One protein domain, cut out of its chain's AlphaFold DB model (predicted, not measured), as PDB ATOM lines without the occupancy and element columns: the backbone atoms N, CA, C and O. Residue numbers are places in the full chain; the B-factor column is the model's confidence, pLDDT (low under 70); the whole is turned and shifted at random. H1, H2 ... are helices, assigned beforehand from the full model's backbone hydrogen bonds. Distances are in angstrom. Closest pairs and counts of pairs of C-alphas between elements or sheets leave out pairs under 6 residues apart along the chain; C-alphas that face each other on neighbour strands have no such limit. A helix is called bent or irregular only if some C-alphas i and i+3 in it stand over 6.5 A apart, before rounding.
ATOM      1  N   HIS A  36      28.295  45.277 -31.687       60.69
ATOM      2  CA  HIS A  36      27.998  44.113 -30.854       60.69
ATOM      3  C   HIS A  36      27.436  44.473 -29.464       60.69
ATOM      4  O   HIS A  36      26.527  43.814 -28.979       60.69
ATOM      5  N   ARG A  37      27.941  45.530 -28.812       62.22
ATOM      6  CA  ARG A  37      27.419  45.996 -27.514       62.22
ATOM      7  C   ARG A  37      26.038  46.628 -27.672       62.22
ATOM      8  O   ARG A  37      25.183  46.413 -26.828       62.22
ATOM      9  N   GLU A  38      25.852  47.391 -28.736       64.62
ATOM     10  CA  GLU A  38      24.606  48.079 -29.060       64.62
ATOM     11  C   GLU A  38      23.529  47.099 -29.534       64.62
ATOM     12  O   GLU A  38      22.413  47.132 -29.041       64.62
ATOM     13  N   LEU A  39      23.897  46.124 -30.364       67.69
ATOM     14  CA  LEU A  39      23.074  44.971 -30.722       67.69
ATOM     15  C   LEU A  39      22.650  44.212 -29.465       67.69
ATOM     16  O   LEU A  39      21.466  43.978 -29.274       67.69
ATOM     17  N   ASN A  40      23.591  43.866 -28.581       72.50
ATOM     18  CA  ASN A  40      23.268  43.141 -27.350       72.50
ATOM     19  C   ASN A  40      22.367  43.960 -26.413       72.50
ATOM     20  O   ASN A  40      21.479  43.385 -25.793       72.50
ATOM     21  N   MET A  41      22.559  45.280 -26.333       74.38
ATOM     22  CA  MET A  41      21.688  46.186 -25.574       74.38
ATOM     23  C   MET A  41      20.274  46.209 -26.167       74.38
ATOM     24  O   MET A  41      19.311  45.914 -25.471       74.38
ATOM     25  N   LEU A  42      20.153  46.443 -27.473       72.75
ATOM     26  CA  LEU A  42      18.867  46.525 -28.168       72.75
ATOM     27  C   LEU A  42      18.119  45.188 -28.200       72.75
ATOM     28  O   LEU A  42      16.889  45.172 -28.194       72.75
ATOM     29  N   LEU A  43      18.838  44.063 -28.223       75.44
ATOM     30  CA  LEU A  43      18.245  42.734 -28.071       75.44
ATOM     31  C   LEU A  43      17.767  42.494 -26.639       75.44
ATOM     32  O   LEU A  43      16.658  41.998 -26.460       75.44
ATOM     33  N   ALA A  44      18.560  42.870 -25.631       75.06
ATOM     34  CA  ALA A  44      18.170  42.744 -24.226       75.06
ATOM     35  C   ALA A  44      16.944  43.609 -23.889       75.06
ATOM     36  O   ALA A  44      16.078  43.186 -23.129       75.06
ATOM     37  N   GLU A  45      16.841  44.789 -24.498       77.25
ATOM     38  CA  GLU A  45      15.725  45.721 -24.315       77.25
ATOM     39  C   GLU A  45      14.525  45.420 -25.231       77.25
ATOM     40  O   GLU A  45      13.515  46.113 -25.164       77.25
ATOM     41  N   SER A  46      14.600  44.384 -26.079       76.00
ATOM     42  CA  SER A  46      13.575  44.056 -27.093       76.00
ATOM     43  C   SER A  46      13.252  45.212 -28.057       76.00
ATOM     44  O   SER A  46      12.166  45.275 -28.630       76.00
ATOM     45  N   GLN A  47      14.204  46.122 -28.268       71.06
ATOM     46  CA  GLN A  47      14.068  47.296 -29.137       71.06
ATOM     47  C   GLN A  47      14.667  47.081 -30.531       71.06
ATOM     48  O   GLN A  47      14.419  47.871 -31.440       71.06
ATOM     49  N   PHE A  48      15.425  45.998 -30.732       74.31
ATOM     50  CA  PHE A  48      16.168  45.759 -31.967       74.31
ATOM     51  C   PHE A  48      15.301  45.847 -33.234       74.31
ATOM     52  O   PHE A  48      15.621  46.599 -34.156       74.31
ATOM     53  N   GLU A  49      14.191  45.107 -33.280       74.12
ATOM     54  CA  GLU A  49      13.322  45.075 -34.463       74.12
ATOM     55  C   GLU A  49      12.592  46.402 -34.683       74.12
ATOM     56  O   GLU A  49      12.326  46.768 -35.825       74.12
ATOM     57  N   ALA A  50      12.318  47.156 -33.616       68.31
ATOM     58  CA  ALA A  50      11.715  48.479 -33.716       68.31
ATOM     59  C   ALA A  50      12.698  49.506 -34.304       68.31
ATOM     60  O   ALA A  50      12.323  50.264 -35.200       68.31
ATOM     61  N   CYS A  51      13.958  49.489 -33.854       64.25
ATOM     62  CA  CYS A  51      15.004  50.402 -34.317       64.25
ATOM     63  C   CYS A  51      15.466  50.090 -35.746       64.25
ATOM     64  O   CYS A  51      15.500  50.976 -36.597       64.25
ATOM     65  N   TYR A  52      15.803  48.829 -36.029       67.50
ATOM     66  CA  TYR A  52      16.369  48.430 -37.322       67.50
ATOM     67  C   TYR A  52      15.321  47.998 -38.346       67.50
ATOM     68  O   TYR A  52      15.666  47.769 -39.507       67.50
ATOM     69  N   ARG A  53      14.050  47.864 -37.938       71.25
ATOM     70  CA  ARG A  53      12.939  47.391 -38.785       71.25
ATOM     71  C   ARG A  53      13.250  46.082 -39.505       71.25
ATOM     72  O   ARG A  53      12.793  45.840 -40.620       71.25
ATOM     73  N   MET A  54      14.052  45.237 -38.866       76.31
ATOM     74  CA  MET A  54      14.436  43.935 -39.379       76.31
ATOM     75  C   MET A  54      14.716  42.970 -38.227       76.31
ATOM     76  O   MET A  54      15.166  43.409 -37.167       76.31
ATOM     77  N   PRO A  55      14.522  41.656 -38.431       82.31
ATOM     78  CA  PRO A  55      14.883  40.667 -37.427       82.31
ATOM     79  C   PRO A  55      16.380  40.688 -37.127       82.31
ATOM     80  O   PRO A  55      17.209  40.819 -38.035       82.31
ATOM     81  N   ALA A  56      16.741  40.436 -35.871       75.50
ATOM     82  CA  ALA A  56      18.131  40.329 -35.426       75.50
ATOM     83  C   ALA A  56      18.957  39.357 -36.281       75.50
ATOM     84  O   ALA A  56      20.085  39.649 -36.671       75.50
ATOM     85  N   ALA A  57      18.367  38.219 -36.652       77.62
ATOM     86  CA  ALA A  57      19.010  37.232 -37.514       77.62
ATOM     87  C   ALA A  57      19.308  37.773 -38.926       77.62
ATOM     88  O   ALA A  57      20.336  37.431 -39.514       77.62
ATOM     89  N   ALA A  58      18.429  38.618 -39.474       76.25
ATOM     90  CA  ALA A  58      18.647  39.269 -40.762       76.25
ATOM     91  C   ALA A  58      19.751  40.326 -40.657       76.25
ATOM     92  O   ALA A  58      20.613  40.382 -41.533       76.25
ATOM     93  N   PHE A  59      19.782  41.088 -39.561       78.00
ATOM     94  CA  PHE A  59      20.857  42.038 -39.291       78.00
ATOM     95  C   PHE A  59      22.210  41.349 -39.128       78.00
ATOM     96  O   PHE A  59      23.162  41.759 -39.769       78.00
ATOM     97  N   VAL A  60      22.308  40.265 -38.352       75.56
ATOM     98  CA  VAL A  60      23.565  39.511 -38.190       75.56
ATOM     99  C   VAL A  60      24.030  38.923 -39.524       75.56
ATOM    100  O   VAL A  60      25.223  38.922 -39.816       75.56
ATOM    101  N   ARG A  61      23.108  38.464 -40.383       73.81
ATOM    102  CA  ARG A  61      23.451  38.047 -41.754       73.81
ATOM    103  C   ARG A  61      23.954  39.220 -42.591       73.81
ATOM    104  O   ARG A  61      24.953  39.071 -43.290       73.81
ATOM    105  N   LEU A  62      23.290  40.370 -42.520       71.44
ATOM    106  CA  LEU A  62      23.705  41.581 -43.221       71.44
ATOM    107  C   LEU A  62      25.071  42.064 -42.722       71.44
ATOM    108  O   LEU A  62      25.943  42.353 -43.536       71.44
ATOM    109  N   GLU A  63      25.300  42.086 -41.412       71.00
ATOM    110  CA  GLU A  63      26.585  42.388 -40.788       71.00
ATOM    111  C   GLU A  63      27.637  41.376 -41.236       71.00
ATOM    112  O   GLU A  63      28.706  41.777 -41.658       71.00
ATOM    113  N   ALA A  64      27.361  40.072 -41.251       67.31
ATOM    114  CA  ALA A  64      28.330  39.077 -41.714       67.31
ATOM    115  C   ALA A  64      28.720  39.275 -43.192       67.31
ATOM    116  O   ALA A  64      29.886  39.107 -43.557       67.31
ATOM    117  N   LEU A  65      27.767  39.675 -44.039       65.94
ATOM    118  CA  LEU A  65      28.009  39.994 -45.449       65.94
ATOM    119  C   LEU A  65      28.760  41.324 -45.628       65.94
ATOM    120  O   LEU A  65      29.594  41.452 -46.524       65.94
ATOM    121  N   THR A  66      28.474  42.317 -44.783       62.62
ATOM    122  CA  THR A  66      28.975  43.694 -44.923       62.62
ATOM    123  C   THR A  66      30.208  43.989 -44.078       62.62
ATOM    124  O   THR A  66      31.012  44.825 -44.467       62.62
ATOM    125  N   ALA A  67      30.458  43.283 -42.980       63.47
ATOM    126  CA  ALA A  67      31.595  43.494 -42.090       63.47
ATOM    127  C   ALA A  67      32.943  43.345 -42.815       63.47
ATOM    128  O   ALA A  67      33.782  44.236 -42.658       63.47
ATOM    129  N   PRO A  68      33.169  42.337 -43.687       57.59
ATOM    130  CA  PRO A  68      34.389  42.271 -44.496       57.59
ATOM    131  C   PRO A  68      34.552  43.461 -45.459       57.59
ATOM    132  O   PRO A  68      35.672  43.767 -45.875       57.59
ATOM    133  N   LEU A  69      33.443  44.120 -45.819       54.72
ATOM    134  CA  LEU A  69      33.370  45.259 -46.738       54.72
ATOM    135  C   LEU A  69      33.565  46.601 -46.014       54.72
ATOM    136  O   LEU A  69      34.283  47.464 -46.516       54.72
ATOM    137  N   LEU A  70      32.976  46.755 -44.825       51.31
ATOM    138  CA  LEU A  70      33.003  47.964 -43.995       51.31
ATOM    139  C   LEU A  70      34.334  48.132 -43.243       51.31
ATOM    140  O   LEU A  70      34.767  49.254 -42.996       51.31
ATOM    141  N   LEU A  71      35.034  47.035 -42.927       50.44
ATOM    142  CA  LEU A  71      36.275  47.062 -42.138       50.44
ATOM    143  C   LEU A  71      37.533  47.503 -42.905       50.44
ATOM    144  O   LEU A  71      38.581  47.669 -42.284       50.44
ATOM    145  N   ARG A  72      37.489  47.653 -44.238       45.78
ATOM    146  CA  ARG A  72      38.723  47.718 -45.052       45.78
ATOM    147  C   ARG A  72      39.108  49.083 -45.627       45.78
ATOM    148  O   ARG A  72      40.105  49.117 -46.337       45.78
ATOM    149  N   SER A  73      38.396  50.171 -45.307       49.19
ATOM    150  CA  SER A  73      38.583  51.575 -45.765       49.19
ATOM    151  C   SER A  73      37.278  52.102 -46.380       49.19
ATOM    152  O   SER A  73      36.584  51.319 -47.035       49.19
ATOM    153  N   PRO A  74      36.976  53.415 -46.293       52.56
ATOM    154  CA  PRO A  74      35.846  54.056 -46.984       52.56
ATOM    155  C   PRO A  74      35.761  53.772 -48.494       52.56
ATOM    156  O   PRO A  74      34.717  53.971 -49.100       52.56
ATOM    157  N   HIS A  75      36.841  53.282 -49.110       51.59
ATOM    158  CA  HIS A  75      36.900  52.934 -50.532       51.59
ATOM    159  C   HIS A  75      36.885  51.415 -50.797       51.59
ATOM    160  O   HIS A  75      36.710  50.983 -51.937       51.59
ATOM    161  N   ALA A  76      37.070  50.581 -49.771       57.56
ATOM    162  CA  ALA A  76      37.230  49.137 -49.933       57.56
ATOM    163  C   ALA A  76      35.903  48.393 -50.127       57.56
ATOM    164  O   ALA A  76      35.886  47.366 -50.808       57.56
ATOM    165  N   TRP A  77      34.795  48.925 -49.604       66.50
ATOM    166  CA  TRP A  77      33.474  48.308 -49.737       66.50
ATOM    167  C   TRP A  77      33.048  48.195 -51.208       66.50
ATOM    168  O   TRP A  77      32.658  47.116 -51.644       66.50
ATOM    169  N   MET A  78      33.240  49.250 -52.016       72.44
ATOM    170  CA  MET A  78      32.939  49.227 -53.454       72.44
ATOM    171  C   MET A  78      33.747  48.134 -54.164       72.44
ATOM    172  O   MET A  78      33.201  47.348 -54.934       72.44
ATOM    173  N   HIS A  79      35.056  48.060 -53.909       68.94
ATOM    174  CA  HIS A  79      35.913  47.040 -54.519       68.94
ATOM    175  C   HIS A  79      35.538  45.621 -54.077       68.94
ATOM    176  O   HIS A  79      35.571  44.708 -54.903       68.94
ATOM    177  N   GLY A  80      35.163  45.439 -52.810       69.31
ATOM    178  CA  GLY A  80      34.726  44.157 -52.269       69.31
ATOM    179  C   GLY A  80      33.400  43.687 -52.869       69.31
ATOM    180  O   GLY A  80      33.345  42.578 -53.394       69.31
ATOM    181  N   ILE A  81      32.374  44.549 -52.894       72.12
ATOM    182  CA  ILE A  81      31.064  44.224 -53.483       72.12
ATOM    183  C   ILE A  81      31.221  43.903 -54.963       72.12
ATOM    184  O   ILE A  81      30.733  42.880 -55.430       72.12
ATOM    185  N   ARG A  82      31.960  44.739 -55.701       81.00
ATOM    186  CA  ARG A  82      32.210  44.519 -57.128       81.00
ATOM    187  C   ARG A  82      32.871  43.178 -57.410       81.00
ATOM    188  O   ARG A  82      32.503  42.519 -58.375       81.00
ATOM    189  N   ARG A  83      33.855  42.795 -56.590       74.38
ATOM    190  CA  ARG A  83      34.575  41.527 -56.739       74.38
ATOM    191  C   ARG A  83      33.658  40.335 -56.469       74.38
ATOM    192  O   ARG A  83      33.693  39.391 -57.242       74.38
ATOM    193  N   ILE A  84      32.847  40.395 -55.414       73.81
ATOM    194  CA  ILE A  84      31.913  39.320 -55.047       73.81
ATOM    195  C   ILE A  84      30.807  39.176 -56.095       73.81
ATOM    196  O   ILE A  84      30.513  38.072 -56.534       73.81
ATOM    197  N   ALA A  85      30.222  40.293 -56.527       76.06
ATOM    198  CA  ALA A  85      29.133  40.301 -57.498       76.06
ATOM    199  C   ALA A  85      29.603  40.140 -58.957       76.06
ATOM    200  O   ALA A  85      28.772  40.062 -59.854       76.06
ATOM    201  N   GLY A  86      30.915  40.137 -59.221       83.69
ATOM    202  CA  GLY A  86      31.461  40.019 -60.577       83.69
ATOM    203  C   GLY A  86      31.138  41.206 -61.494       83.69
ATOM    204  O   GLY A  86      31.069  41.040 -62.709       83.69
ATOM    205  N   VAL A  87      30.930  42.410 -60.944       84.94
ATOM    206  CA  VAL A  87      30.472  43.583 -61.715       84.94
ATOM    207  C   VAL A  87      31.566  44.626 -61.970       84.94
ATOM    208  O   VAL A  87      32.426  44.934 -61.131       84.94
ATOM    209  N   SER A  88      31.511  45.245 -63.154       88.19
ATOM    210  CA  SER A  88      32.396  46.358 -63.519       88.19
ATOM    211  C   SER A  88      32.149  47.599 -62.645       88.19
ATOM    212  O   SER A  88      31.101  47.738 -62.013       88.19
ATOM    213  N   LYS A  89      33.115  48.532 -62.599       84.62
ATOM    214  CA  LYS A  89      32.974  49.791 -61.834       84.62
ATOM    215  C   LYS A  89      31.775  50.598 -62.325       84.62
ATOM    216  O   LYS A  89      30.989  51.069 -61.514       84.62
ATOM    217  N   ALA A  90      31.635  50.713 -63.644       88.88
ATOM    218  CA  ALA A  90      30.529  51.424 -64.270       88.88
ATOM    219  C   ALA A  90      29.175  50.792 -63.912       88.88
ATOM    220  O   ALA A  90      28.271  51.497 -63.473       88.88
ATOM    221  N   SER A  91      29.059  49.462 -64.011       87.44
ATOM    222  CA  SER A  91      27.817  48.753 -63.670       87.44
ATOM    223  C   SER A  91      27.442  48.924 -62.203       87.44
ATOM    224  O   SER A  91      26.274  49.134 -61.897       87.44
ATOM    225  N   PHE A  92      28.431  48.884 -61.309       86.31
ATOM    226  CA  PHE A  92      28.220  49.123 -59.887       86.31
ATOM    227  C   PHE A  92      27.629  50.508 -59.619       86.31
ATOM    228  O   PHE A  92      26.586  50.607 -58.986       86.31
ATOM    229  N   TYR A  93      28.248  51.575 -60.138       86.06
ATOM    230  CA  TYR A  93      27.726  52.927 -59.928       86.06
ATOM    231  C   TYR A  93      26.371  53.140 -60.601       86.06
ATOM    232  O   TYR A  93      25.531  53.822 -60.032       86.06
ATOM    233  N   ARG A  94      26.117  52.511 -61.756       90.00
ATOM    234  CA  ARG A  94      24.782  52.513 -62.367       90.00
ATOM    235  C   ARG A  94      23.735  51.926 -61.415       90.00
ATOM    236  O   ARG A  94      22.679  52.515 -61.261       90.00
ATOM    237  N   ILE A  95      24.033  50.798 -60.765       88.56
ATOM    238  CA  ILE A  95      23.127  50.186 -59.778       88.56
ATOM    239  C   ILE A  95      22.942  51.099 -58.563       88.56
ATOM    240  O   ILE A  95      21.814  51.291 -58.133       88.56
ATOM    241  N   VAL A  96      24.021  51.688 -58.034       86.56
ATOM    242  CA  VAL A  96      23.931  52.638 -56.912       86.56
ATOM    243  C   VAL A  96      22.991  53.793 -57.250       86.56
ATOM    244  O   VAL A  96      22.104  54.086 -56.458       86.56
ATOM    245  N   TRP A  97      23.137  54.403 -58.428       91.69
ATOM    246  CA  TRP A  97      22.270  55.505 -58.846       91.69
ATOM    247  C   TRP A  97      20.821  55.070 -59.061       91.69
ATOM    248  O   TRP A  97      19.934  55.749 -58.572       91.69
ATOM    249  N   LEU A  98      20.575  53.897 -59.655       92.50
ATOM    250  CA  LEU A  98      19.215  53.349 -59.759       92.50
ATOM    251  C   LEU A  98      18.547  53.176 -58.388       92.50
ATOM    252  O   LEU A  98      17.357  53.436 -58.247       92.50
ATOM    253  N   VAL A  99      19.305  52.742 -57.377       91.19
ATOM    254  CA  VAL A  99      18.796  52.605 -56.007       91.19
ATOM    255  C   VAL A  99      18.551  53.973 -55.374       91.19
ATOM    256  O   VAL A  99      17.514  54.160 -54.747       91.19
ATOM    257  N   VAL A 100      19.463  54.933 -55.545       89.81
ATOM    258  CA  VAL A 100      19.283  56.311 -55.053       89.81
ATOM    259  C   VAL A 100      18.040  56.950 -55.673       89.81
ATOM    260  O   VAL A 100      17.223  57.505 -54.946       89.81
ATOM    261  N   ASP A 101      17.857  56.821 -56.985       93.56
ATOM    262  CA  ASP A 101      16.695  57.355 -57.694       93.56
ATOM    263  C   ASP A 101      15.399  56.693 -57.212       93.56
ATOM    264  O   ASP A 101      14.416  57.383 -56.953       93.56
ATOM    265  N   ALA A 102      15.406  55.371 -57.013       93.69
ATOM    266  CA  ALA A 102      14.261  54.648 -56.462       93.69
ATOM    267  C   ALA A 102      13.924  55.078 -55.024       93.69
ATOM    268  O   ALA A 102      12.750  55.230 -54.703       93.69
ATOM    269  N   ILE A 103      14.932  55.307 -54.173       89.12
ATOM    270  CA  ILE A 103      14.738  55.822 -52.808       89.12
ATOM    271  C   ILE A 103      14.131  57.225 -52.852       89.12
ATOM    272  O   ILE A 103      13.170  57.492 -52.140       89.12
ATOM    273  N   ASN A 104      14.657  58.105 -53.706       90.69
ATOM    274  CA  ASN A 104      14.170  59.479 -53.838       90.69
ATOM    275  C   ASN A 104      12.752  59.557 -54.428       90.69
ATOM    276  O   ASN A 104      12.044  60.526 -54.172       90.69
ATOM    277  N   ALA A 105      12.345  58.562 -55.222       92.88
ATOM    278  CA  ALA A 105      11.004  58.464 -55.794       92.88
ATOM    279  C   ALA A 105       9.976  57.803 -54.857       92.88
ATOM    280  O   ALA A 105       8.779  57.865 -55.136       92.88
ATOM    281  N   ALA A 106      10.419  57.149 -53.780       92.50
ATOM    282  CA  ALA A 106       9.540  56.484 -52.824       92.50
ATOM    283  C   ALA A 106       9.002  57.489 -51.797       92.50
ATOM    284  O   ALA A 106       9.744  57.984 -50.945       92.50
ATOM    285  N   GLU A 107       7.697  57.752 -51.844       91.50
ATOM    286  CA  GLU A 107       7.028  58.679 -50.924       91.50
ATOM    287  C   GLU A 107       7.184  58.232 -49.461       91.50
ATOM    288  O   GLU A 107       7.368  59.051 -48.564       91.50
ATOM    289  N   GLU A 108       7.218  56.920 -49.201       88.25
ATOM    290  CA  GLU A 108       7.376  56.371 -47.852       88.25
ATOM    291  C   GLU A 108       8.759  56.637 -47.229       88.25
ATOM    292  O   GLU A 108       8.919  56.491 -46.011       88.25
ATOM    293  N   LEU A 109       9.757  56.993 -48.047       87.94
ATOM    294  CA  LEU A 109      11.131  57.303 -47.633       87.94
ATOM    295  C   LEU A 109      11.439  58.802 -47.667       87.94
ATOM    296  O   LEU A 109      12.575  59.206 -47.398       87.94
ATOM    297  N   ARG A 110      10.445  59.631 -47.988       91.38
ATOM    298  CA  ARG A 110      10.606  61.075 -48.058       91.38
ATOM    299  C   ARG A 110      10.998  61.639 -46.691       91.38
ATOM    300  O   ARG A 110      10.425  61.302 -45.655       91.38
TER     301      ARG A 110
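AT A GLANCE: This is residues 36 to 110 of the 235 residues of the protein "DDE Tnp4 domain-containing protein" of Phytophthora sojae (strain P6497) (UniProt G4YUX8). Five helices follow one another round a loose, open arch with an empty middle: H1 and the short H2 make one end, H3 and H4 meet at a steep angle along the top, and H5 runs off from H4 as an arm, of which residues 94 to 105 stick out together with the tail 106 to 110. The printed part has 75 residues, 56 of them in the named helices H1 to H5, with no named strand; the class is all helix. The whole is loose, with a radius of gyration of the C-alphas of 15.4 A, and only just flat, spanning 43 by 33 by 18 A.

IN THESE COORDINATES: H1, residues 36 to 44, begins with C-alpha 36 at (27.998, 44.113, -30.854) and is 11.9 A long. H2 is residues 48 to 52, 6.0 A. H3, residues 56 to 70, measures 18.8 A and is irregular, but only just: C-alphas 65 and 68 are 6.8 A apart. H4 is residues 76 to 85, 14.2 A. H5, residues 89 to 105, measures 24.4 A and ends with C-alpha 105 at (11.004, 58.464, -55.794).

HOW THE PARTS SIT: H1 and H2 are close but not clearly touching; their closest C-alphas, of Leu 42 and Phe 48, are 4.7 A apart. H1 and H3 are also close but not clearly touching, closest at the C-alphas of Leu 43 and Ala 56, 7.7 A, and run opposite ways at a shallow tilt of 10 degrees. H3 touches H4 with residues 69 to 70 alone, closest at the C-alphas of Leu 69 and Trp 77, 4.3 A, at a steep tilt of 69 degrees, only just short of perpendicular. H4 and H5 only just touch, with 3 pairs of C-alphas within 8 A, and are about perpendicular at 80 degrees; the closest C-alphas are those of Arg 82 and Phe 92, 6.7 A. H3 and H5 are apart. In H1, H2, H4 and H5 every O i to N i+4 pair is within hydrogen-bond range; in H3, 9 of 11 are.

THE WHOLE: The C-alphas farthest apart, of Glu 45 and Ala 90, are 43.0 A apart. The printed part has no cut, and its four links between helices are tight. The mean pLDDT of the printed part is 75.3; residues 36 to 39, 50 to 52, 64 to 77 and 79 to 80 are under 70.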